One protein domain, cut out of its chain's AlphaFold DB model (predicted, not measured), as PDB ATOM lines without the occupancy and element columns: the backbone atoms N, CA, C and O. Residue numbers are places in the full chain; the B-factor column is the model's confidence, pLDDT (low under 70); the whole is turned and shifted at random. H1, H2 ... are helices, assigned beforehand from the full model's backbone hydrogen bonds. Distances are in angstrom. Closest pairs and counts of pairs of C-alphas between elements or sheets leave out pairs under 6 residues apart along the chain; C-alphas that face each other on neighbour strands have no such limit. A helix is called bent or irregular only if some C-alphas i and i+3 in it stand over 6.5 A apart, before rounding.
ATOM      1  N   ASP A   2     360.332 304.795 246.099       57.44
ATOM      2  CA  ASP A   2     360.438 303.797 245.007       57.44
ATOM      3  C   ASP A   2     359.918 304.211 243.621       57.44
ATOM      4  O   ASP A   2     360.419 303.737 242.602       57.44
ATOM      5  N   ASN A   3     358.972 305.153 243.532       64.19
ATOM      6  CA  ASN A   3     358.379 305.531 242.239       64.19
ATOM      7  C   ASN A   3     359.379 306.184 241.263       64.19
ATOM      8  O   ASN A   3     359.137 306.202 240.057       64.19
ATOM      9  N   GLY A   4     360.494 306.732 241.762       84.31
ATOM     10  CA  GLY A   4     361.503 307.395 240.934       84.31
ATOM     11  C   GLY A   4     362.384 306.421 240.149       84.31
ATOM     12  O   GLY A   4     362.623 306.639 238.961       84.31
ATOM     13  N   ILE A   5     362.846 305.342 240.788       87.62
ATOM     14  CA  ILE A   5     363.700 304.332 240.146       87.62
ATOM     15  C   ILE A   5     362.884 303.523 239.142       87.62
ATOM     16  O   ILE A   5     363.314 303.378 238.000       87.62
ATOM     17  N   GLU A   6     361.671 303.100 239.501       88.81
ATOM     18  CA  GLU A   6     360.798 302.369 238.574       88.81
ATOM     19  C   GLU A   6     360.452 303.190 237.325       88.81
ATOM     20  O   GLU A   6     360.509 302.682 236.202       88.81
ATOM     21  N   PHE A   7     360.209 304.497 237.476       90.44
ATOM     22  CA  PHE A   7     360.025 305.377 236.322       90.44
ATOM     23  C   PHE A   7     361.297 305.490 235.466       90.44
ATOM     24  O   PHE A   7     361.224 305.395 234.239       90.44
ATOM     25  N   LYS A   8     362.481 305.628 236.082       91.19
ATOM     26  CA  LYS A   8     363.765 305.660 235.355       91.19
ATOM     27  C   LYS A   8     364.041 304.342 234.615       91.19
ATOM     28  O   LYS A   8     364.474 304.394 233.464       91.19
ATOM     29  N   LYS A   9     363.739 303.183 235.216       91.88
ATOM     30  CA  LYS A   9     363.830 301.853 234.582       91.88
ATOM     31  C   LYS A   9     362.903 301.748 233.374       91.88
ATOM     32  O   LYS A   9     363.329 301.323 232.301       91.88
ATOM     33  N   PHE A  10     361.655 302.196 233.520       91.50
ATOM     34  CA  PHE A  10     360.694 302.247 232.420       91.50
ATOM     35  C   PHE A  10     361.192 303.136 231.271       91.50
ATOM     36  O   PHE A  10     361.210 302.708 230.115       91.50
ATOM     37  N   CYS A  11     361.662 304.349 231.577       93.38
ATOM     38  CA  CYS A  11     362.228 305.256 230.578       93.38
ATOM     39  C   CYS A  11     363.457 304.660 229.881       93.38
ATOM     40  O   CYS A  11     363.564 304.764 228.659       93.38
ATOM     41  N   PHE A  12     364.354 304.018 230.633       95.38
ATOM     42  CA  PHE A  12     365.515 303.312 230.093       95.38
ATOM     43  C   PHE A  12     365.090 302.219 229.109       95.38
ATOM     44  O   PHE A  12     365.540 302.230 227.962       95.38
ATOM     45  N   LYS A  13     364.165 301.340 229.513       94.25
ATOM     46  CA  LYS A  13     363.646 300.264 228.660       94.25
ATOM     47  C   LYS A  13     363.055 300.819 227.364       94.25
ATOM     48  O   LYS A  13     363.479 300.415 226.287       94.25
ATOM     49  N   MET A  14     362.157 301.803 227.455       94.50
ATOM     50  CA  MET A  14     361.513 302.423 226.288       94.50
ATOM     51  C   MET A  14     362.511 303.120 225.354       94.50
ATOM     52  O   MET A  14     362.394 303.041 224.128       94.50
ATOM     53  N   LYS A  15     363.497 303.830 225.920       94.81
ATOM     54  CA  LYS A  15     364.579 304.481 225.165       94.81
ATOM     55  C   LYS A  15     365.365 303.440 224.374       94.81
ATOM     56  O   LYS A  15     365.619 303.638 223.183       94.81
ATOM     57  N   TRP A  16     365.751 302.353 225.032       94.62
ATOM     58  CA  TRP A  16     366.623 301.347 224.448       94.62
ATOM     59  C   TRP A  16     365.915 300.410 223.489       94.62
ATOM     60  O   TRP A  16     366.471 300.170 222.425       94.62
ATOM     61  N   GLU A  17     364.682 299.996 223.762       94.25
ATOM     62  CA  GLU A  17     363.846 299.255 222.811       94.25
ATOM     63  C   GLU A  17     363.782 299.992 221.465       94.25
ATOM     64  O   GLU A  17     364.240 299.478 220.443       94.25
ATOM     65  N   ARG A  18     363.406 301.279 221.479       94.19
ATOM     66  CA  ARG A  18     363.363 302.117 220.267       94.19
ATOM     67  C   ARG A  18     364.729 302.290 219.603       94.19
ATOM     68  O   ARG A  18     364.829 302.295 218.373       94.19
ATOM     69  N   ARG A  19     365.799 302.497 220.386       93.44
ATOM     70  CA  ARG A  19     367.165 302.667 219.847       93.44
ATOM     71  C   ARG A  19     367.632 301.383 219.167       93.44
ATOM     72  O   ARG A  19     368.222 301.460 218.086       93.44
ATOM     73  N   LEU A  20     367.348 300.236 219.777       91.94
ATOM     74  CA  LEU A  20     367.690 298.918 219.267       91.94
ATOM     75  C   LEU A  20     366.903 298.598 217.996       91.94
ATOM     76  O   LEU A  20     367.528 298.302 216.985       91.94
ATOM     77  N   GLU A  21     365.581 298.779 217.984       93.56
ATOM     78  CA  GLU A  21     364.734 298.596 216.792       93.56
ATOM     79  C   GLU A  21     365.181 299.489 215.626       93.56
ATOM     80  O   GLU A  21     365.332 299.047 214.483       93.56
ATOM     81  N   LYS A  22     365.464 300.767 215.907       93.88
ATOM     82  CA  LYS A  22     365.945 301.718 214.895       93.88
ATOM     83  C   LYS A  22     367.307 301.321 214.329       93.88
ATOM     84  O   LYS A  22     367.581 301.588 213.163       93.88
ATOM     85  N   LYS A  23     368.192 300.751 215.144       90.25
ATOM     86  CA  LYS A  23     369.504 300.268 214.692       90.25
ATOM     87  C   LYS A  23     369.358 298.957 213.920       90.25
ATOM     88  O   LYS A  23     369.905 298.857 212.828       90.25
ATOM     89  N   PHE A  24     368.554 298.026 214.424       88.75
ATOM     90  CA  PHE A  24     368.275 296.740 213.796       88.75
ATOM     91  C   PHE A  24     367.616 296.902 212.421       88.75
ATOM     92  O   PHE A  24     368.029 296.260 211.461       88.75
ATOM     93  N   SER A  25     366.670 297.838 212.269       91.94
ATOM     94  CA  SER A  25     365.980 298.094 210.993       91.94
ATOM     95  C   SER A  25     366.904 298.549 209.855       91.94
ATOM     96  O   SER A  25     366.567 298.346 208.683       91.94
ATOM     97  N   LYS A  26     368.079 299.099 210.193       92.69
ATOM     98  CA  LYS A  26     369.116 299.528 209.241       92.69
ATOM     99  C   LYS A  26     370.013 298.393 208.751       92.69
ATOM    100  O   LYS A  26     370.804 298.627 207.839       92.69
ATOM    101  N   PHE A  27     369.931 297.196 209.332       88.38
ATOM    102  CA  PHE A  27     370.684 296.051 208.826       88.38
ATOM    103  C   PHE A  27     370.127 295.547 207.483       88.38
ATOM    104  O   PHE A  27     368.945 295.768 207.184       88.38
ATOM    105  N   PRO A  28     370.958 294.857 206.671       93.44
ATOM    106  CA  PRO A  28     370.500 294.169 205.467       93.44
ATOM    107  C   PRO A  28     369.310 293.248 205.760       93.44
ATOM    108  O   PRO A  28     369.228 292.676 206.847       93.44
ATOM    109  N   LEU A  29     368.397 293.094 204.794       90.88
ATOM    110  CA  LEU A  29     367.176 292.294 204.968       90.88
ATOM    111  C   LEU A  29     367.483 290.875 205.465       90.88
ATOM    112  O   LEU A  29     366.924 290.459 206.472       90.88
ATOM    113  N   GLU A  30     368.459 290.212 204.848       88.81
ATOM    114  CA  GLU A  30     368.897 288.857 205.207       88.81
ATOM    115  C   GLU A  30     369.362 288.741 206.669       88.81
ATOM    116  O   GLU A  30     369.127 287.733 207.331       88.81
ATOM    117  N   VAL A  31     370.018 289.780 207.201       84.56
ATOM    118  CA  VAL A  31     370.454 289.820 208.605       84.56
ATOM    119  C   VAL A  31     369.246 289.994 209.518       84.56
ATOM    120  O   VAL A  31     369.151 289.318 210.539       84.56
ATOM    121  N   LYS A  32     368.313 290.875 209.147       88.31
ATOM    122  CA  LYS A  32     367.100 291.107 209.935       88.31
ATOM    123  C   LYS A  32     366.240 289.855 210.014       88.31
ATOM    124  O   LYS A  32     365.847 289.484 211.107       88.31
ATOM    125  N   GLU A  33     366.001 289.187 208.890       87.94
ATOM    126  CA  GLU A  33     365.228 287.941 208.843       87.94
ATOM    127  C   GLU A  33     365.900 286.834 209.651       87.94
ATOM    128  O   GLU A  33     365.242 286.136 210.417       87.94
ATOM    129  N   ARG A  34     367.226 286.714 209.541       83.88
ATOM    130  CA  ARG A  34     367.991 285.690 210.253       83.88
ATOM    131  C   ARG A  34     367.971 285.840 211.774       83.88
ATOM    132  O   ARG A  34     368.102 284.825 212.442       83.88
ATOM    133  N   TYR A  35     367.906 287.068 212.289       83.94
ATOM    134  CA  TYR A  35     368.050 287.363 213.722       83.94
ATOM    135  C   TYR A  35     366.788 287.970 214.354       83.94
ATOM    136  O   TYR A  35     366.852 288.493 215.466       83.94
ATOM    137  N   ALA A  36     365.652 287.964 213.649       86.31
ATOM    138  CA  ALA A  36     364.413 288.568 214.134       86.31
ATOM    139  C   ALA A  36     363.900 287.886 215.410       86.31
ATOM    140  O   ALA A  36     363.509 288.576 216.348       86.31
ATOM    141  N   GLU A  37     363.934 286.550 215.458       85.62
ATOM    142  CA  GLU A  37     363.480 285.773 216.618       85.62
ATOM    143  C   GLU A  37     364.394 285.994 217.828       85.62
ATOM    144  O   GLU A  37     363.916 286.228 218.937       85.62
ATOM    145  N   GLU A  38     365.712 285.985 217.623       85.25
ATOM    146  CA  GLU A  38     366.705 286.270 218.658       85.25
ATOM    147  C   GLU A  38     366.550 287.686 219.226       85.25
ATOM    148  O   GLU A  38     366.630 287.888 220.441       85.25
ATOM    149  N   PHE A  39     366.307 288.665 218.352       87.94
ATOM    150  CA  PHE A  39     366.088 290.049 218.747       87.94
ATOM    151  C   PHE A  39     364.784 290.215 219.539       87.94
ATOM    152  O   PHE A  39     364.802 290.804 220.619       87.94
ATOM    153  N   ASP A  40     363.674 289.642 219.064       89.56
ATOM    154  CA  ASP A  40     362.390 289.662 219.777       89.56
ATOM    155  C   ASP A  40     362.485 288.966 221.144       89.56
ATOM    156  O   ASP A  40     362.003 289.481 222.156       89.56
ATOM    157  N   HIS A  41     363.187 287.831 221.204       88.94
ATOM    158  CA  HIS A  41     363.426 287.114 222.451       88.94
ATOM    159  C   HIS A  41     364.259 287.944 223.436       88.94
ATOM    160  O   HIS A  41     363.930 287.982 224.624       88.94
ATOM    161  N   TYR A  42     365.283 288.663 222.963       91.56
ATOM    162  CA  TYR A  42     366.039 289.593 223.805       91.56
ATOM    163  C   TYR A  42     365.141 290.694 224.381       91.56
ATOM    164  O   TYR A  42     365.217 290.976 225.575       91.56
ATOM    165  N   LEU A  43     364.244 291.288 223.588       92.75
ATOM    166  CA  LEU A  43     363.357 292.359 224.066       92.75
ATOM    167  C   LEU A  43     362.368 291.899 225.155       92.75
ATOM    168  O   LEU A  43     361.946 292.710 225.984       92.75
ATOM    169  N   LYS A  44     362.006 290.610 225.173       91.56
ATOM    170  CA  LYS A  44     360.951 290.060 226.045       91.56
ATOM    171  C   LYS A  44     361.455 289.221 227.222       91.56
ATOM    172  O   LYS A  44     360.693 288.998 228.158       91.56
ATOM    173  N   SER A  45     362.694 288.733 227.191       88.81
ATOM    174  CA  SER A  45     363.204 287.805 228.208       88.81
ATOM    175  C   SER A  45     363.467 288.487 229.556       88.81
ATOM    176  O   SER A  45     364.312 289.372 229.657       88.81
ATOM    177  N   ASN A  46     362.789 288.028 230.613       88.12
ATOM    178  CA  ASN A  46     362.980 288.543 231.976       88.12
ATOM    179  C   ASN A  46     364.306 288.135 232.622       88.12
ATOM    180  O   ASN A  46     364.719 288.764 233.585       88.12
ATOM    181  N   ASP A  47     364.949 287.092 232.106       83.38
ATOM    182  CA  ASP A  47     366.085 286.456 232.769       83.38
ATOM    183  C   ASP A  47     367.436 287.030 232.319       83.38
ATOM    184  O   ASP A  47     368.316 287.263 233.136       83.38
ATOM    185  N   HIS A  48     367.574 287.306 231.019       88.38
ATOM    186  CA  HIS A  48     368.808 287.838 230.416       88.38
ATOM    187  C   HIS A  48     368.548 288.958 229.388       88.38
ATOM    188  O   HIS A  48     369.476 289.478 228.770       88.38
ATOM    189  N   GLY A  49     367.280 289.280 229.124       92.06
ATOM    190  CA  GLY A  49     366.882 290.213 228.073       92.06
ATOM    191  C   GLY A  49     366.839 291.673 228.521       92.06
ATOM    192  O   GLY A  49     367.337 292.053 229.579       92.06
ATOM    193  N   LEU A  50     366.183 292.511 227.720       94.94
ATOM    194  CA  LEU A  50     366.005 293.933 228.005       94.94
ATOM    195  C   LEU A  50     365.304 294.218 229.357       94.94
ATOM    196  O   LEU A  50     365.701 295.175 230.024       94.94
ATOM    197  N   PRO A  51     364.299 293.436 229.809       94.56
ATOM    198  CA  PRO A  51     363.770 293.573 231.165       94.56
ATOM    199  C   PRO A  51     364.825 293.359 232.266       94.56
ATOM    200  O   PRO A  51     364.885 294.171 233.187       94.56
ATOM    201  N   HIS A  52     365.691 292.340 232.148       94.50
ATOM    202  CA  HIS A  52     366.820 292.129 233.074       94.50
ATOM    203  C   HIS A  52     367.781 293.319 233.040       94.50
ATOM    204  O   HIS A  52     368.076 293.913 234.074       94.50
ATOM    205  N   ALA A  53     368.174 293.766 231.842       96.94
ATOM    206  CA  ALA A  53     369.030 294.941 231.673       96.94
ATOM    207  C   ALA A  53     368.452 296.205 232.340       96.94
ATOM    208  O   ALA A  53     369.202 297.014 232.883       96.94
ATOM    209  N   ALA A  54     367.124 296.374 232.332       96.50
ATOM    210  CA  ALA A  54     366.462 297.471 233.032       96.50
ATOM    211  C   ALA A  54     366.522 297.320 234.562       96.50
ATOM    212  O   ALA A  54     366.691 298.322 235.252       96.50
ATOM    213  N   ASN A  55     366.428 296.100 235.103       95.50
ATOM    214  CA  ASN A  55     366.637 295.847 236.535       95.50
ATOM    215  C   ASN A  55     368.079 296.148 236.953       95.50
ATOM    216  O   ASN A  55     368.283 296.889 237.915       95.50
ATOM    217  N   VAL A  56     369.063 295.680 236.176       97.50
ATOM    218  CA  VAL A  56     370.482 296.010 236.383       97.50
ATOM    219  C   VAL A  56     370.685 297.525 236.351       97.50
ATOM    220  O   VAL A  56     371.315 298.077 237.246       97.50
ATOM    221  N   TYR A  57     370.097 298.236 235.385       97.94
ATOM    222  CA  TYR A  57     370.186 299.699 235.334       97.94
ATOM    223  C   TYR A  57     369.550 300.383 236.556       97.94
ATOM    224  O   TYR A  57     370.085 301.368 237.059       97.94
ATOM    225  N   GLY A  58     368.444 299.848 237.081       96.81
ATOM    226  CA  GLY A  58     367.873 300.302 238.352       96.81
ATOM    227  C   GLY A  58     368.887 300.236 239.496       96.81
ATOM    228  O   GLY A  58     369.089 301.231 240.189       96.81
ATOM    229  N   LYS A  59     369.598 299.110 239.622       97.06
ATOM    230  CA  LYS A  59     370.664 298.935 240.620       97.06
ATOM    231  C   LYS A  59     371.873 299.828 240.369       97.06
ATOM    232  O   LYS A  59     372.429 300.368 241.317       97.06
ATOM    233  N   VAL A  60     372.241 300.061 239.108       98.00
ATOM    234  CA  VAL A  60     373.267 301.058 238.756       98.00
ATOM    235  C   VAL A  60     372.893 302.429 239.316       98.00
ATOM    236  O   VAL A  60     373.739 303.084 239.911       98.00
ATOM    237  N   LEU A  61     371.638 302.859 239.167       96.81
ATOM    238  CA  LEU A  61     371.184 304.146 239.695       96.81
ATOM    239  C   LEU A  61     371.211 304.191 241.226       96.81
ATOM    240  O   LEU A  61     371.695 305.172 241.780       96.81
ATOM    241  N   GLU A  62     370.755 303.131 241.900       96.25
ATOM    242  CA  GLU A  62     370.849 303.023 243.365       96.25
ATOM    243  C   GLU A  62     372.299 303.125 243.857       96.25
ATOM    244  O   GLU A  62     372.570 303.780 244.860       96.25
ATOM    245  N   ILE A  63     373.231 302.478 243.151       97.31
ATOM    246  CA  ILE A  63     374.660 302.519 243.463       97.31
ATOM    247  C   ILE A  63     375.212 303.925 243.237       97.31
ATOM    248  O   ILE A  63     375.925 304.434 244.093       97.31
ATOM    249  N   LEU A  64     374.888 304.566 242.110       96.56
ATOM    250  CA  LEU A  64     375.357 305.918 241.795       96.56
ATOM    251  C   LEU A  64     374.866 306.957 242.805       96.56
ATOM    252  O   LEU A  64     375.626 307.860 243.138       96.56
ATOM    253  N   ASP A  65     373.654 306.801 243.340       95.88
ATOM    254  CA  ASP A  65     373.112 307.680 244.385       95.88
ATOM    255  C   ASP A  65     373.909 307.593 245.711       95.88
ATOM    256  O   ASP A  65     373.734 308.437 246.592       95.88
ATOM    257  N   ARG A  66     374.801 306.600 245.864       95.75
ATOM    258  CA  ARG A  66     375.733 306.475 247.002       95.75
ATOM    259  C   ARG A  66     377.065 307.198 246.783       95.75
ATOM    260  O   ARG A  66     377.815 307.353 247.742       95.75
ATOM    261  N   PHE A  67     377.378 307.613 245.556       95.62
ATOM    262  CA  PHE A  67     378.563 308.420 245.266       95.62
ATOM    263  C   PHE A  67     378.221 309.908 245.384       95.62
ATOM    264  O   PHE A  67     377.138 310.351 244.991       95.62
ATOM    265  N   SER A  68     379.164 310.706 245.879       94.81
ATOM    266  CA  SER A  68     379.068 312.162 245.772       94.81
ATOM    267  C   SER A  68     379.200 312.621 244.315       94.81
ATOM    268  O   SER A  68     379.765 311.938 243.455       94.81
ATOM    269  N   VAL A  69     378.691 313.821 244.021       92.25
ATOM    270  CA  VAL A  69     378.804 314.422 242.682       92.25
ATOM    271  C   VAL A  69     380.272 314.655 242.316       92.25
ATOM    272  O   VAL A  69     380.650 314.532 241.150       92.25
ATOM    273  N   GLU A  70     381.094 314.989 243.304       93.94
ATOM    274  CA  GLU A  70     382.536 315.152 243.183       93.94
ATOM    275  C   GLU A  70     383.209 313.830 242.799       93.94
ATOM    276  O   GLU A  70     383.914 313.805 241.794       93.94
ATOM    277  N   GLU A  71     382.919 312.724 243.492       92.94
ATOM    278  CA  GLU A  71     383.474 311.399 243.155       92.94
ATOM    279  C   GLU A  71     383.092 310.954 241.737       92.94
ATOM    280  O   GLU A  71     383.947 310.484 240.988       92.94
ATOM    281  N   ILE A  72     381.831 311.155 241.333       92.94
ATOM    282  CA  ILE A  72     381.364 310.838 239.970       92.94
ATOM    283  C   ILE A  72     382.183 311.597 238.917       92.94
ATOM    284  O   ILE A  72     382.531 311.032 237.878       92.94
ATOM    285  N   ARG A  73     382.501 312.872 239.179       92.56
ATOM    286  CA  ARG A  73     383.301 313.712 238.274       92.56
ATOM    287  C   ARG A  73     384.776 313.330 238.280       92.56
ATOM    288  O   ARG A  73     385.373 313.259 237.212       92.56
ATOM    289  N   GLU A  74     385.360 313.103 239.453       94.06
ATOM    290  CA  GLU A  74     386.777 312.747 239.600       94.06
ATOM    291  C   GLU A  74     387.098 311.392 238.966       94.06
ATOM    292  O   GLU A  74     388.164 311.223 238.374       94.06
ATOM    293  N   MET A  75     386.163 310.443 239.042       93.69
ATOM    294  CA  MET A  75     386.306 309.117 238.444       93.69
ATOM    295  C   MET A  75     385.884 309.049 236.965       93.69
ATOM    296  O   MET A  75     385.986 307.975 236.378       93.69
ATOM    297  N   ASP A  76     385.423 310.155 236.363       94.31
ATOM    298  CA  ASP A  76     384.898 310.213 234.984       94.31
ATOM    299  C   ASP A  76     383.818 309.147 234.700       94.31
ATOM    300  O   ASP A  76     383.842 308.455 233.677       94.31
ATOM    301  N   ILE A  77     382.864 308.978 235.625       95.50
ATOM    302  CA  ILE A  77     381.791 307.991 235.456       95.50
ATOM    303  C   ILE A  77     380.809 308.477 234.385       95.50
ATOM    304  O   ILE A  77     380.048 309.425 234.583       95.50
ATOM    305  N   ASP A  78     380.783 307.769 233.258       95.81
ATOM    306  CA  ASP A  78     379.916 308.075 232.121       95.81
ATOM    307  C   ASP A  78     378.665 307.180 232.110       95.81
ATOM    308  O   ASP A  78     378.722 305.956 231.936       95.81
ATOM    309  N   ILE A  79     377.500 307.816 232.252       94.62
ATOM    310  CA  ILE A  79     376.196 307.145 232.252       94.62
ATOM    311  C   ILE A  79     375.923 306.419 230.929       94.62
ATOM    312  O   ILE A  79     375.327 305.343 230.952       94.62
ATOM    313  N   GLU A  80     376.363 306.932 229.773       95.25
ATOM    314  CA  GLU A  80     376.143 306.236 228.496       95.25
ATOM    315  C   GLU A  80     376.964 304.938 228.422       95.25
ATOM    316  O   GLU A  80     376.478 303.940 227.876       95.25
ATOM    317  N   ARG A  81     378.157 304.897 229.040       97.25
ATOM    318  CA  ARG A  81     378.943 303.654 229.168       97.25
ATOM    319  C   ARG A  81     378.211 302.637 230.040       97.25
ATOM    320  O   ARG A  81     378.114 301.474 229.651       97.25
ATOM    321  N   LEU A  82     377.667 303.072 231.178       98.12
ATOM    322  CA  LEU A  82     376.870 302.227 232.075       98.12
ATOM    323  C   LEU A  82     375.627 301.672 231.380       98.12
ATOM    324  O   LEU A  82     375.424 300.460 231.371       98.12
ATOM    325  N   GLU A  83     374.846 302.525 230.715       97.50
ATOM    326  CA  GLU A  83     373.673 302.091 229.956       97.50
ATOM    327  C   GLU A  83     374.038 301.056 228.880       97.50
ATOM    328  O   GLU A  83     373.369 300.030 228.752       97.50
ATOM    329  N   ALA A  84     375.109 301.291 228.113       97.00
ATOM    330  CA  ALA A  84     375.557 300.350 227.091       97.00
ATOM    331  C   ALA A  84     375.964 299.000 227.699       97.00
ATOM    332  O   ALA A  84     375.569 297.953 227.186       97.00
ATOM    333  N   MET A  85     376.705 298.999 228.808       98.38
ATOM    334  CA  MET A  85     377.073 297.760 229.496       98.38
ATOM    335  C   MET A  85     375.842 297.014 230.031       98.38
ATOM    336  O   MET A  85     375.751 295.805 229.824       98.38
ATOM    337  N   CYS A  86     374.855 297.709 230.612       97.81
ATOM    338  CA  CYS A  86     373.588 297.093 231.027       97.81
ATOM    339  C   CYS A  86     372.900 296.375 229.860       97.81
ATOM    340  O   CYS A  86     372.441 295.250 230.019       97.81
ATOM    341  N   ILE A  87     372.863 296.984 228.675       97.00
ATOM    342  CA  ILE A  87     372.220 296.395 227.494       97.00
ATOM    343  C   ILE A  87     372.995 295.188 226.968       97.00
ATOM    344  O   ILE A  87     372.398 294.156 226.661       97.00
ATOM    345  N   PHE A  88     374.316 295.305 226.842       96.00
ATOM    346  CA  PHE A  88     375.104 294.354 226.061       96.00
ATOM    347  C   PHE A  88     375.789 293.247 226.872       96.00
ATOM    348  O   PHE A  88     376.270 292.305 226.240       96.00
ATOM    349  N   HIS A  89     375.818 293.306 228.213       95.12
ATOM    350  CA  HIS A  89     376.491 292.283 229.034       95.12
ATOM    351  C   HIS A  89     375.962 290.863 228.760       95.12
ATOM    352  O   HIS A  89     376.752 289.951 228.520       95.12
ATOM    353  N   ASP A  90     374.636 290.719 228.649       92.50
ATOM    354  CA  ASP A  90     373.961 289.442 228.394       92.50
ATOM    355  C   ASP A  90     373.383 289.298 226.976       92.50
ATOM    356  O   ASP A  90     372.994 288.200 226.569       92.50
ATOM    357  N   ALA A  91     373.382 290.362 226.162       91.19
ATOM    358  CA  ALA A  91     372.791 290.346 224.817       91.19
ATOM    359  C   ALA A  91     373.379 289.249 223.909       91.19
ATOM    360  O   ALA A  91     372.679 288.668 223.078       91.19
ATOM    361  N   GLY A  92     374.657 288.905 224.095       87.56
ATOM    362  CA  GLY A  92     375.300 287.830 223.343       87.56
ATOM    363  C   GLY A  92     374.697 286.440 223.582       87.56
ATOM    364  O   GLY A  92     374.860 285.559 222.736       87.56
ATOM    365  N   ARG A  93     373.951 286.229 224.680       85.12
ATOM    366  CA  ARG A  93     373.239 284.967 224.961       85.12
ATOM    367  C   ARG A  93     372.137 284.695 223.949       85.12
ATOM    368  O   ARG A  93     371.843 283.537 223.671       85.12
ATOM    369  N   PHE A  94     371.580 285.745 223.359       82.56
ATOM    370  CA  PHE A  94     370.514 285.652 222.367       82.56
ATOM    371  C   PHE A  94     371.057 285.420 220.965       82.56
ATOM    372  O   PHE A  94     370.302 285.064 220.086       82.56
ATOM    373  N   LEU A  95     372.376 285.493 220.758       74.00
ATOM    374  CA  LEU A  95     373.012 285.012 219.527       74.00
ATOM    375  C   LEU A  95     373.188 283.480 219.516       74.00
ATOM    376  O   LEU A  95     373.749 282.916 218.568       74.00
ATOM    377  N   VAL A  96     372.729 282.795 220.572       62.41
ATOM    378  CA  VAL A  96     372.541 281.343 220.589       62.41
ATOM    379  C   VAL A  96     371.343 281.007 219.697       62.41
ATOM    380  O   VAL A  96     370.250 281.496 219.955       62.41
ATOM    381  N   PRO A  97     371.513 280.153 218.676       56.12
ATOM    382  CA  PRO A  97     370.429 279.860 217.749       56.12
ATOM    383  C   PRO A  97     369.292 279.088 218.419       56.12
ATOM    384  O   PRO A  97     369.531 278.332 219.360       56.12
ATOM    385  N   VAL A  98     368.091 279.227 217.864       54.94
ATOM    386  CA  VAL A  98     366.845 278.548 218.260       54.94
ATOM    387  C   VAL A  98     366.966 277.016 218.162       54.94
ATOM    388  O   VAL A  98     367.754 276.501 217.365       54.94
ATOM    389  N   GLU A  99     366.209 276.266 218.979       58.19
ATOM    390  CA  GLU A  99     366.241 274.784 219.061       58.19
ATOM    391  C   GLU A  99     366.111 274.070 217.709       58.19
ATOM    392  O   GLU A  99     366.697 273.005 217.507       58.19
ATOM    393  N   SER A 100     365.412 274.691 216.763       52.91
ATOM    394  CA  SER A 100     365.219 274.220 215.391       52.91
ATOM    395  C   SER A 100     366.471 274.311 214.503       52.91
ATOM    396  O   SER A 100     366.481 273.775 213.393       52.91
ATOM    397  N   ALA A 101     367.549 274.967 214.946       53.34
ATOM    398  CA  ALA A 101     368.719 275.217 214.113       53.34
ATOM    399  C   ALA A 101     369.604 273.968 213.895       53.34
ATOM    400  O   ALA A 101     369.905 273.228 214.841       53.34
ATOM    401  N   PRO A 102     370.171 273.775 212.684       53.06
ATOM    402  CA  PRO A 102     371.151 272.721 212.433       53.06
ATOM    403  C   PRO A 102     372.343 272.817 213.394       53.06
ATOM    404  O   PRO A 102     372.981 273.868 213.525       53.06
ATOM    405  N   ASN A 103     372.695 271.696 214.031       56.78
ATOM    406  CA  ASN A 103     373.731 271.620 215.068       56.78
ATOM    407  C   ASN A 103     373.444 272.477 216.320       56.78
ATOM    408  O   ASN A 103     374.399 272.949 216.952       56.78
ATOM    409  N   TYR A 104     372.171 272.666 216.696       59.91
ATOM    410  CA  TYR A 104     371.740 273.424 217.880       59.91
ATOM    411  C   TYR A 104     372.603 273.148 219.116       59.91
ATOM    412  O   TYR A 104     373.188 274.076 219.661       59.91
ATOM    413  N   ALA A 105     372.825 271.883 219.493       59.69
ATOM    414  CA  ALA A 105     373.647 271.539 220.659       59.69
ATOM    415  C   ALA A 105     375.087 272.098 220.584       59.69
ATOM    416  O   ALA A 105     375.620 272.611 221.570       59.69
ATOM    417  N   LYS A 106     375.721 272.059 219.403       60.00
ATOM    418  CA  LYS A 106     377.080 272.587 219.180       60.00
ATOM    419  C   LYS A 106     377.098 274.115 219.183       60.00
ATOM    420  O   LYS A 106     378.039 274.710 219.709       60.00
ATOM    421  N   ARG A 107     376.084 274.752 218.590       58.75
ATOM    422  CA  ARG A 107     375.980 276.216 218.512       58.75
ATOM    423  C   ARG A 107     375.564 276.834 219.851       58.75
ATOM    424  O   ARG A 107     376.208 277.787 220.265       58.75
ATOM    425  N   LYS A 108     374.627 276.221 220.578       64.56
ATOM    426  CA  LYS A 108     374.295 276.514 221.984       64.56
ATOM    427  C   LYS A 108     375.525 276.453 222.870       64.56
ATOM    428  O   LYS A 108     375.816 277.407 223.578       64.56
ATOM    429  N   ARG A 109     376.318 275.384 222.747       59.81
ATOM    430  CA  ARG A 109     377.568 275.231 223.500       59.81
ATOM    431  C   ARG A 109     378.588 276.330 223.187       59.81
ATOM    432  O   ARG A 109     379.225 276.826 224.105       59.81
ATOM    433  N   LYS A 110     378.760 276.715 221.916       58.91
ATOM    434  CA  LYS A 110     379.674 277.809 221.537       58.91
ATOM    435  C   LYS A 110     379.157 279.182 221.973       58.91
ATOM    436  O   LYS A 110     379.947 279.962 222.485       58.91
ATOM    437  N   GLY A 111     377.865 279.454 221.803       59.66
ATOM    438  CA  GLY A 111     377.247 280.720 222.195       59.66
ATOM    439  C   GLY A 111     377.255 280.924 223.708       59.66
ATOM    440  O   GLY A 111     377.646 281.986 224.157       59.66
ATOM    441  N   GLN A 112     376.987 279.886 224.508       62.94
ATOM    442  CA  GLN A 112     377.115 279.968 225.972       62.94
ATOM    443  C   GLN A 112     378.555 280.255 226.431       62.94
ATOM    444  O   GLN A 112     378.753 280.973 227.405       62.94
ATOM    445  N   ILE A 113     379.563 279.723 225.729       65.69
ATOM    446  CA  ILE A 113     380.983 279.935 226.062       65.69
ATOM    447  C   ILE A 113     381.489 281.311 225.599       65.69
ATOM    448  O   ILE A 113     382.452 281.817 226.162       65.69
ATOM    449  N   LEU A 114     380.869 281.913 224.581       79.50
ATOM    450  CA  LEU A 114     381.350 283.142 223.939       79.50
ATOM    451  C   LEU A 114     380.370 284.315 224.052       79.50
ATOM    452  O   LEU A 114     380.552 285.309 223.352       79.50
ATOM    453  N   HIS A 115     379.334 284.212 224.889       85.50
ATOM    454  CA  HIS A 115     378.269 285.216 224.938       85.50
ATOM    455  C   HIS A 115     378.807 286.601 225.315       85.50
ATOM    456  O   HIS A 115     378.449 287.566 224.658       85.50
ATOM    457  N   GLU A 116     379.744 286.695 226.260       89.25
ATOM    458  CA  GLU A 116     380.404 287.952 226.635       89.25
ATOM    459  C   GLU A 116     381.117 288.596 225.429       89.25
ATOM    460  O   GLU A 116     380.938 289.772 225.119       89.25
ATOM    461  N   TYR A 117     381.891 287.806 224.672       89.50
ATOM    462  CA  TYR A 117     382.571 288.281 223.462       89.50
ATOM    463  C   TYR A 117     381.584 288.722 222.385       89.50
ATOM    464  O   TYR A 117     381.823 289.713 221.694       89.50
ATOM    465  N   ALA A 118     380.482 287.990 222.242       88.62
ATOM    466  CA  ALA A 118     379.430 288.310 221.296       88.62
ATOM    467  C   ALA A 118     378.674 289.586 221.712       88.62
ATOM    468  O   ALA A 118     378.388 290.418 220.857       88.62
ATOM    469  N   GLY A 119     378.432 289.791 223.010       91.81
ATOM    470  CA  GLY A 119     377.878 291.023 223.574       91.81
ATOM    471  C   GLY A 119     378.779 292.228 223.316       91.81
ATOM    472  O   GLY A 119     378.310 293.261 222.844       91.81
ATOM    473  N   ALA A 120     380.092 292.078 223.510       93.31
ATOM    474  CA  ALA A 120     381.046 293.148 223.231       93.31
ATOM    475  C   ALA A 120     381.102 293.497 221.731       93.31
ATOM    476  O   ALA A 120     381.118 294.671 221.372       93.31
ATOM    477  N   LEU A 121     381.050 292.491 220.850       90.88
ATOM    478  CA  LEU A 121     380.956 292.711 219.404       90.88
ATOM    479  C   LEU A 121     379.638 293.402 219.014       90.88
ATOM    480  O   LEU A 121     379.631 294.284 218.157       90.88
ATOM    481  N   LEU A 122     378.518 293.028 219.641       90.25
ATOM    482  CA  LEU A 122     377.238 293.711 219.439       90.25
ATOM    483  C   LEU A 122     377.329 295.180 219.860       90.25
ATOM    484  O   LEU A 122     376.900 296.045 219.101       90.25
ATOM    485  N   ALA A 123     377.933 295.483 221.009       94.06
ATOM    486  CA  ALA A 123     378.136 296.862 221.446       94.06
ATOM    487  C   ALA A 123     378.897 297.678 220.382       94.06
ATOM    488  O   ALA A 123     378.442 298.756 219.987       94.06
ATOM    489  N   GLU A 124     379.985 297.126 219.834       93.12
ATOM    490  CA  GLU A 124     380.771 297.747 218.757       93.12
ATOM    491  C   GLU A 124     379.933 298.002 217.492       93.12
ATOM    492  O   GLU A 124     379.919 299.126 216.985       93.12
ATOM    493  N   ILE A 125     379.165 297.009 217.021       88.31
ATOM    494  CA  ILE A 125     378.262 297.145 215.859       88.31
ATOM    495  C   ILE A 125     377.241 298.273 216.078       88.31
ATOM    496  O   ILE A 125     376.870 298.992 215.145       88.31
ATOM    497  N   PHE A 126     376.785 298.459 217.317       89.06
ATOM    498  CA  PHE A 126     375.824 299.502 217.664       89.06
ATOM    499  C   PHE A 126     376.465 300.886 217.864       89.06
ATOM    500  O   PHE A 126     375.730 301.884 217.923       89.06
ATOM    501  N   GLY A 127     377.799 300.972 217.827       90.62
ATOM    502  CA  GLY A 127     378.589 302.205 217.896       90.62
ATOM    503  C   GLY A 127     379.255 302.460 219.249       90.62
ATOM    504  O   GLY A 127     379.768 303.552 219.461       90.62
ATOM    505  N   TYR A 128     379.255 301.483 220.153       93.81
ATOM    506  CA  TYR A 128     379.827 301.588 221.496       93.81
ATOM    507  C   TYR A 128     381.209 300.939 221.560       93.81
ATOM    508  O   TYR A 128     381.422 299.934 222.236       93.81
ATOM    509  N   ASN A 129     382.157 301.519 220.825       94.06
ATOM    510  CA  ASN A 129     383.538 301.047 220.777       94.06
ATOM    511  C   ASN A 129     384.402 301.788 221.811       94.06
ATOM    512  O   ASN A 129     385.219 302.638 221.459       94.06
ATOM    513  N   HIS A 130     384.172 301.504 223.095       96.69
ATOM    514  CA  HIS A 130     384.951 302.069 224.199       96.69
ATOM    515  C   HIS A 130     385.587 300.948 225.041       96.69
ATOM    516  O   HIS A 130     384.879 300.003 225.405       96.69
ATOM    517  N   PRO A 131     386.882 301.032 225.414       96.50
ATOM    518  CA  PRO A 131     387.562 299.978 226.171       96.50
ATOM    519  C   PRO A 131     386.889 299.616 227.501       96.50
ATOM    520  O   PRO A 131     386.820 298.436 227.832       96.50
ATOM    521  N   ILE A 132     386.344 300.604 228.222       97.44
ATOM    522  CA  ILE A 132     385.612 300.382 229.485       97.44
ATOM    523  C   ILE A 132     384.321 299.588 229.253       97.44
ATOM    524  O   ILE A 132     384.051 298.638 229.980       97.44
ATOM    525  N   ILE A 133     383.560 299.909 228.198       97.94
ATOM    526  CA  ILE A 133     382.329 299.176 227.852       97.94
ATOM    527  C   ILE A 133     382.673 297.719 227.545       97.94
ATOM    528  O   ILE A 133     382.048 296.794 228.061       97.94
ATOM    529  N   ARG A 134     383.716 297.512 226.735       97.31
ATOM    530  CA  ARG A 134     384.220 296.179 226.414       97.31
ATOM    531  C   ARG A 134     384.673 295.425 227.665       97.31
ATOM    532  O   ARG A 134     384.370 294.243 227.791       97.31
ATOM    533  N   GLU A 135     385.394 296.077 228.573       96.75
ATOM    534  CA  GLU A 135     385.819 295.463 229.831       96.75
ATOM    535  C   GLU A 135     384.624 295.035 230.683       96.75
ATOM    536  O   GLU A 135     384.585 293.879 231.105       96.75
ATOM    537  N   GLY A 136     383.654 295.924 230.910       96.88
ATOM    538  CA  GLY A 136     382.482 295.608 231.721       96.88
ATOM    539  C   GLY A 136     381.674 294.458 231.144       96.88
ATOM    540  O   GLY A 136     381.355 293.527 231.872       96.88
ATOM    541  N   ILE A 137     381.460 294.420 229.826       96.56
ATOM    542  CA  ILE A 137     380.783 293.284 229.184       96.56
ATOM    543  C   ILE A 137     381.573 291.980 229.372       96.56
ATOM    544  O   ILE A 137     380.989 290.955 229.706       96.56
ATOM    545  N   LEU A 138     382.897 291.997 229.203       94.69
ATOM    546  CA  LEU A 138     383.722 290.785 229.302       94.69
ATOM    547  C   LEU A 138     383.982 290.298 230.730       94.69
ATOM    548  O   LEU A 138     384.469 289.183 230.904       94.69
ATOM    549  N   ARG A 139     383.768 291.142 231.742       94.94
ATOM    550  CA  ARG A 139     384.172 290.847 233.125       94.94
ATOM    551  C   ARG A 139     383.059 291.013 234.154       94.94
ATOM    552  O   ARG A 139     383.327 290.784 235.330       94.94
ATOM    553  N   HIS A 140     381.838 291.369 233.748       94.06
ATOM    554  CA  HIS A 140     380.699 291.466 234.670       94.06
ATOM    555  C   HIS A 140     380.436 290.139 235.398       94.06
ATOM    556  O   HIS A 140     380.165 290.146 236.594       94.06
ATOM    557  N   ASP A 141     380.602 289.001 234.711       91.31
ATOM    558  CA  ASP A 141     380.364 287.672 235.283       91.31
ATOM    559  C   ASP A 141     381.530 287.151 236.144       91.31
ATOM    560  O   ASP A 141     381.516 286.011 236.606       91.31
ATOM    561  N   TYR A 142     382.575 287.956 236.369       93.88
ATOM    562  CA  TYR A 142     383.582 287.622 237.373       93.88
ATOM    563  C   TYR A 142     382.927 287.588 238.756       93.88
ATOM    564  O   TYR A 142     382.379 288.588 239.221       93.88
ATOM    565  N   PHE A 143     383.007 286.455 239.440       92.44
ATOM    566  CA  PHE A 143     382.342 286.272 240.721       92.44
ATOM    567  C   PHE A 143     383.250 286.652 241.891       92.44
ATOM    568  O   PHE A 143     382.999 287.640 242.573       92.44
ATOM    569  N   SER A 144     384.346 285.929 242.097       92.81
ATOM    570  CA  SER A 144     385.423 286.276 243.032       92.81
ATOM    571  C   SER A 144     386.652 285.417 242.735       92.81
ATOM    572  O   SER A 144     386.565 284.465 241.964       92.81
ATOM    573  N   GLN A 145     387.789 285.699 243.374       91.56
ATOM    574  CA  GLN A 145     389.007 284.909 243.170       91.56
ATOM    575  C   GLN A 145     388.816 283.442 243.591       91.56
ATOM    576  O   GLN A 145     389.417 282.549 242.999       91.56
ATOM    577  N   ASP A 146     387.952 283.201 244.580       90.62
ATOM    578  CA  ASP A 146     387.660 281.864 245.093       90.62
ATOM    579  C   ASP A 146     386.872 281.023 244.075       90.62
ATOM    580  O   ASP A 146     387.108 279.824 243.953       90.62
ATOM    581  N   PHE A 147     385.954 281.648 243.324       92.06
ATOM    582  CA  PHE A 147     385.078 280.959 242.367       92.06
ATOM    583  C   PHE A 147     385.560 281.034 240.915       92.06
ATOM    584  O   PHE A 147     385.245 280.152 240.114       92.06
ATOM    585  N   ASP A 148     386.350 282.051 240.581       92.69
ATOM    586  CA  ASP A 148     386.884 282.319 239.249       92.69
ATOM    587  C   ASP A 148     388.416 282.529 239.274       92.69
ATOM    588  O   ASP A 148     388.912 283.548 238.784       92.69
ATOM    589  N   PRO A 149     389.217 281.562 239.768       89.19
ATOM    590  CA  PRO A 149     390.658 281.753 239.976       89.19
ATOM    591  C   PRO A 149     391.459 282.050 238.696       89.19
ATOM    592  O   PRO A 149     392.583 282.546 238.771       89.19
ATOM    593  N   GLY A 150     390.900 281.734 237.522       86.69
ATOM    594  CA  GLY A 150     391.506 281.985 236.212       86.69
ATOM    595  C   GLY A 150     390.936 283.183 235.442       86.69
ATOM    596  O   GLY A 150     391.425 283.467 234.347       86.69
ATOM    597  N   LYS A 151     389.905 283.869 235.956       90.25
ATOM    598  CA  LYS A 151     389.357 285.076 235.315       90.25
ATOM    599  C   LYS A 151     389.969 286.329 235.943       90.25
ATOM    600  O   LYS A 151     390.469 286.309 237.060       90.25
ATOM    601  N   LYS A 152     389.927 287.442 235.208       91.44
ATOM    602  CA  LYS A 152     390.379 288.745 235.712       91.44
ATOM    603  C   LYS A 152     389.186 289.537 236.255       91.44
ATOM    604  O   LYS A 152     388.184 289.611 235.541       91.44
ATOM    605  N   PRO A 153     389.301 290.182 237.430       94.06
ATOM    606  CA  PRO A 153     388.286 291.118 237.892       94.06
ATOM    607  C   PRO A 153     388.176 292.340 236.958       94.06
ATOM    608  O   PRO A 153     389.132 292.658 236.230       94.06
ATOM    609  N   PRO A 154     387.029 293.040 236.961       94.81
ATOM    610  CA  PRO A 154     386.918 294.357 236.339       94.81
ATOM    611  C   PRO A 154     387.824 295.380 237.045       94.81
ATOM    612  O   PRO A 154     388.000 295.326 238.262       94.81
ATOM    613  N   VAL A 155     388.417 296.298 236.280       94.31
ATOM    614  CA  VAL A 155     389.347 297.321 236.791       94.31
ATOM    615  C   VAL A 155     388.688 298.693 236.847       94.31
ATOM    616  O   VAL A 155     388.762 299.341 237.888       94.31
ATOM    617  N   SER A 156     388.027 299.131 235.769       96.19
ATOM    618  CA  SER A 156     387.312 300.418 235.762       96.19
ATOM    619  C   SER A 156     386.177 300.443 236.789       96.19
ATOM    620  O   SER A 156     385.527 299.413 237.015       96.19
ATOM    621  N   ILE A 157     385.887 301.622 237.344       96.88
ATOM    622  CA  ILE A 157     384.786 301.792 238.291       96.88
ATOM    623  C   ILE A 157     383.433 301.470 237.648       96.88
ATOM    624  O   ILE A 157     382.618 300.804 238.277       96.88
ATOM    625  N   GLU A 158     383.206 301.819 236.377       97.75
ATOM    626  CA  GLU A 158     381.927 301.542 235.718       97.75
ATOM    627  C   GLU A 158     381.711 300.033 235.537       97.75
ATOM    628  O   GLU A 158     380.623 299.526 235.802       97.75
ATOM    629  N   ALA A 159     382.753 299.277 235.171       97.31
ATOM    630  CA  ALA A 159     382.670 297.815 235.108       97.31
ATOM    631  C   ALA A 159     382.437 297.175 236.490       97.31
ATOM    632  O   ALA A 159     381.748 296.159 236.590       97.31
ATOM    633  N   GLN A 160     382.987 297.762 237.558       97.38
ATOM    634  CA  GLN A 160     382.734 297.321 238.932       97.38
ATOM    635  C   GLN A 160     381.294 297.616 239.375       97.38
ATOM    636  O   GLN A 160     380.670 296.753 239.990       97.38
ATOM    637  N   ILE A 161     380.750 298.785 239.016       98.25
ATOM    638  CA  ILE A 161     379.342 299.145 239.242       98.25
ATOM    639  C   ILE A 161     378.424 298.164 238.508       98.25
ATOM    640  O   ILE A 161     377.496 297.644 239.115       98.25
ATOM    641  N   ILE A 162     378.704 297.855 237.237       98.12
ATOM    642  CA  ILE A 162     377.905 296.898 236.452       98.12
ATOM    643  C   ILE A 162     377.938 295.507 237.068       98.12
ATOM    644  O   ILE A 162     376.892 294.883 237.213       98.12
ATOM    645  N   ARG A 163     379.119 295.028 237.469       97.00
ATOM    646  CA  ARG A 163     379.242 293.746 238.165       97.00
ATOM    647  C   ARG A 163     378.427 293.735 239.458       97.00
ATOM    648  O   ARG A 163     377.713 292.771 239.701       97.00
ATOM    649  N   ALA A 164     378.533 294.773 240.287       97.25
ATOM    650  CA  ALA A 164     377.751 294.864 241.518       97.25
ATOM    651  C   ALA A 164     376.247 294.846 241.214       97.25
ATOM    652  O   ALA A 164     375.542 293.989 241.733       97.25
ATOM    653  N   ALA A 165     375.797 295.706 240.299       97.62
ATOM    654  CA  ALA A 165     374.405 295.819 239.886       97.62
ATOM    655  C   ALA A 165     373.825 294.513 239.320       97.62
ATOM    656  O   ALA A 165     372.675 294.194 239.605       97.62
ATOM    657  N   ASP A 166     374.600 293.756 238.538       96.19
ATOM    658  CA  ASP A 166     374.193 292.448 238.011       96.19
ATOM    659  C   ASP A 166     374.041 291.414 239.133       96.19
ATOM    660  O   ASP A 166     372.991 290.781 239.265       96.19
ATOM    661  N   LYS A 167     375.048 291.304 240.014       93.38
ATOM    662  CA  LYS A 167     375.040 290.341 241.130       93.38
ATOM    663  C   LYS A 167     374.007 290.656 242.215       93.38
ATOM    664  O   LYS A 167     373.695 289.768 243.001       93.38
ATOM    665  N   THR A 168     373.483 291.879 242.255       94.25
ATOM    666  CA  THR A 168     372.440 292.320 243.198       94.25
ATOM    667  C   THR A 168     371.150 292.746 242.487       94.25
ATOM    668  O   THR A 168     370.373 293.532 243.030       94.25
ATOM    669  N   SER A 169     370.942 292.296 241.244       92.06
ATOM    670  CA  SER A 169     369.786 292.668 240.407       92.06
ATOM    671  C   SER A 169     368.447 292.161 240.940       92.06
ATOM    672  O   SER A 169     367.408 292.760 240.657       92.06
ATOM    673  N   VAL A 170     368.489 291.105 241.747       91.44
ATOM    674  CA  VAL A 170     367.369 290.520 242.488       91.44
ATOM    675  C   VAL A 170     367.798 290.263 243.931       91.44
ATOM    676  O   VAL A 170     368.988 290.358 244.257       91.44
TER     677      VAL A 170
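Overview. This is residues 2 to 170 of the 284 residues of the protein "HD domain-containing protein" of Patescibacteria group bacterium (UniProt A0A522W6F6). The short helix H5 is the core of a helical cluster, with H3, H9, H8 and the arm H7b packed round it and the long H1 packed on H3. The longest helix, H7, bends sharply, and its arm H7a and the small H6 lie toward one end of the long axis with H2, while H4 lies at the other end. A long link, residues 140 to 156, loops out between H8 and H9. The printed part has 169 residues with nine named helices, H1 to H9 in chain order, and no named strand; the class is all helix. It is compact, with a radius of gyration of the C-alphas of 16.2 A and spans of 52 by 38 by 28 A.

Along the chain. H7, residues 104 to 126, was assigned as one helix by its hydrogen bonds, but it is bent: C-alphas 113 and 116 are 8.1 A apart. Its arms are H7a, residues 104 to 113, 14.0 A long, and H7b, residues 116 to 126, 15.3 A. H1, residues 3 to 24, runs 31.4 A from C-alpha 3 at (358.379, 305.531, 242.239). H2, residues 29 to 44, 22.1 A, is irregular, with C-alphas 34 and 37 7.8 A apart and a kink of 52 degrees near residue 36. H3 is residues 50 to 64, 20.5 A; H4 69 to 74; H5 79 to 88, 14.3 A; H6 91 to 95; H8 131 to 139. H9, residues 157 to 167, 15.3 A, ends at C-alpha 167 at (375.040, 290.341, 241.130).

Arrangement. H7a and H7b are about perpendicular, at 85 degrees. H7b and H8 form a helical hairpin at a shallow tilt of 31 degrees, closest at the C-alphas of Glu 116 and Leu 138, 5.1 A. H6 touches H7b at Gly 92 and Gly 119, C-alphas 4.1 A apart, and H7a at Arg 93 and Gln 112, 6.4 A. H2 touches H6 with residues 35 to 42 alone, closest at the C-alphas of Glu 38 and Phe 94, 5.4 A. H3 and H5 are the hubs, touching four helices each. They touch each other at a shallow tilt of 32 degrees, only just short of steep, opposite ways, with the C-alphas of Ala 53 and Cys 86 closest at 5.1 A. H5 touches H8 at Met 85 and Ile 133, C-alphas 5.7 A apart. H9 touches H8 the same way at a shallow tilt of 28 degrees, the closest C-alphas, Gly 136 and Ala 159, being 4.0 A apart. H1 touches H3 at a steep tilt of 49 degrees, closest at the C-alphas of Lys 9 and Ala 54, 5.3 A. H2 and H3 touch only at the corner, and H4 touches no helix. Each O i to N i+4 pair is within hydrogen-bond range in H1, H3, H4, H5, H7a, H7b, H8 and H9, against 10 of 12 in H2 and 0 of 1 in H6, where 2 of 2 O i to N i+3 pairs are.

Size, cuts and confidence. The C-alphas farthest apart, those of Glu 70 and Pro 102, are 53.6 A apart. The printed part has no cut. The link from H8 to H9, 17 residues, is long. Residues 25 to 31, of which 29 to 31 belong to H2, and 65 to 71, of which 69 to 71 belong to H4, stand free. Mean pLDDT of the printed part is 88.7; residues 2 to 3 and 96 to 113 are under 70.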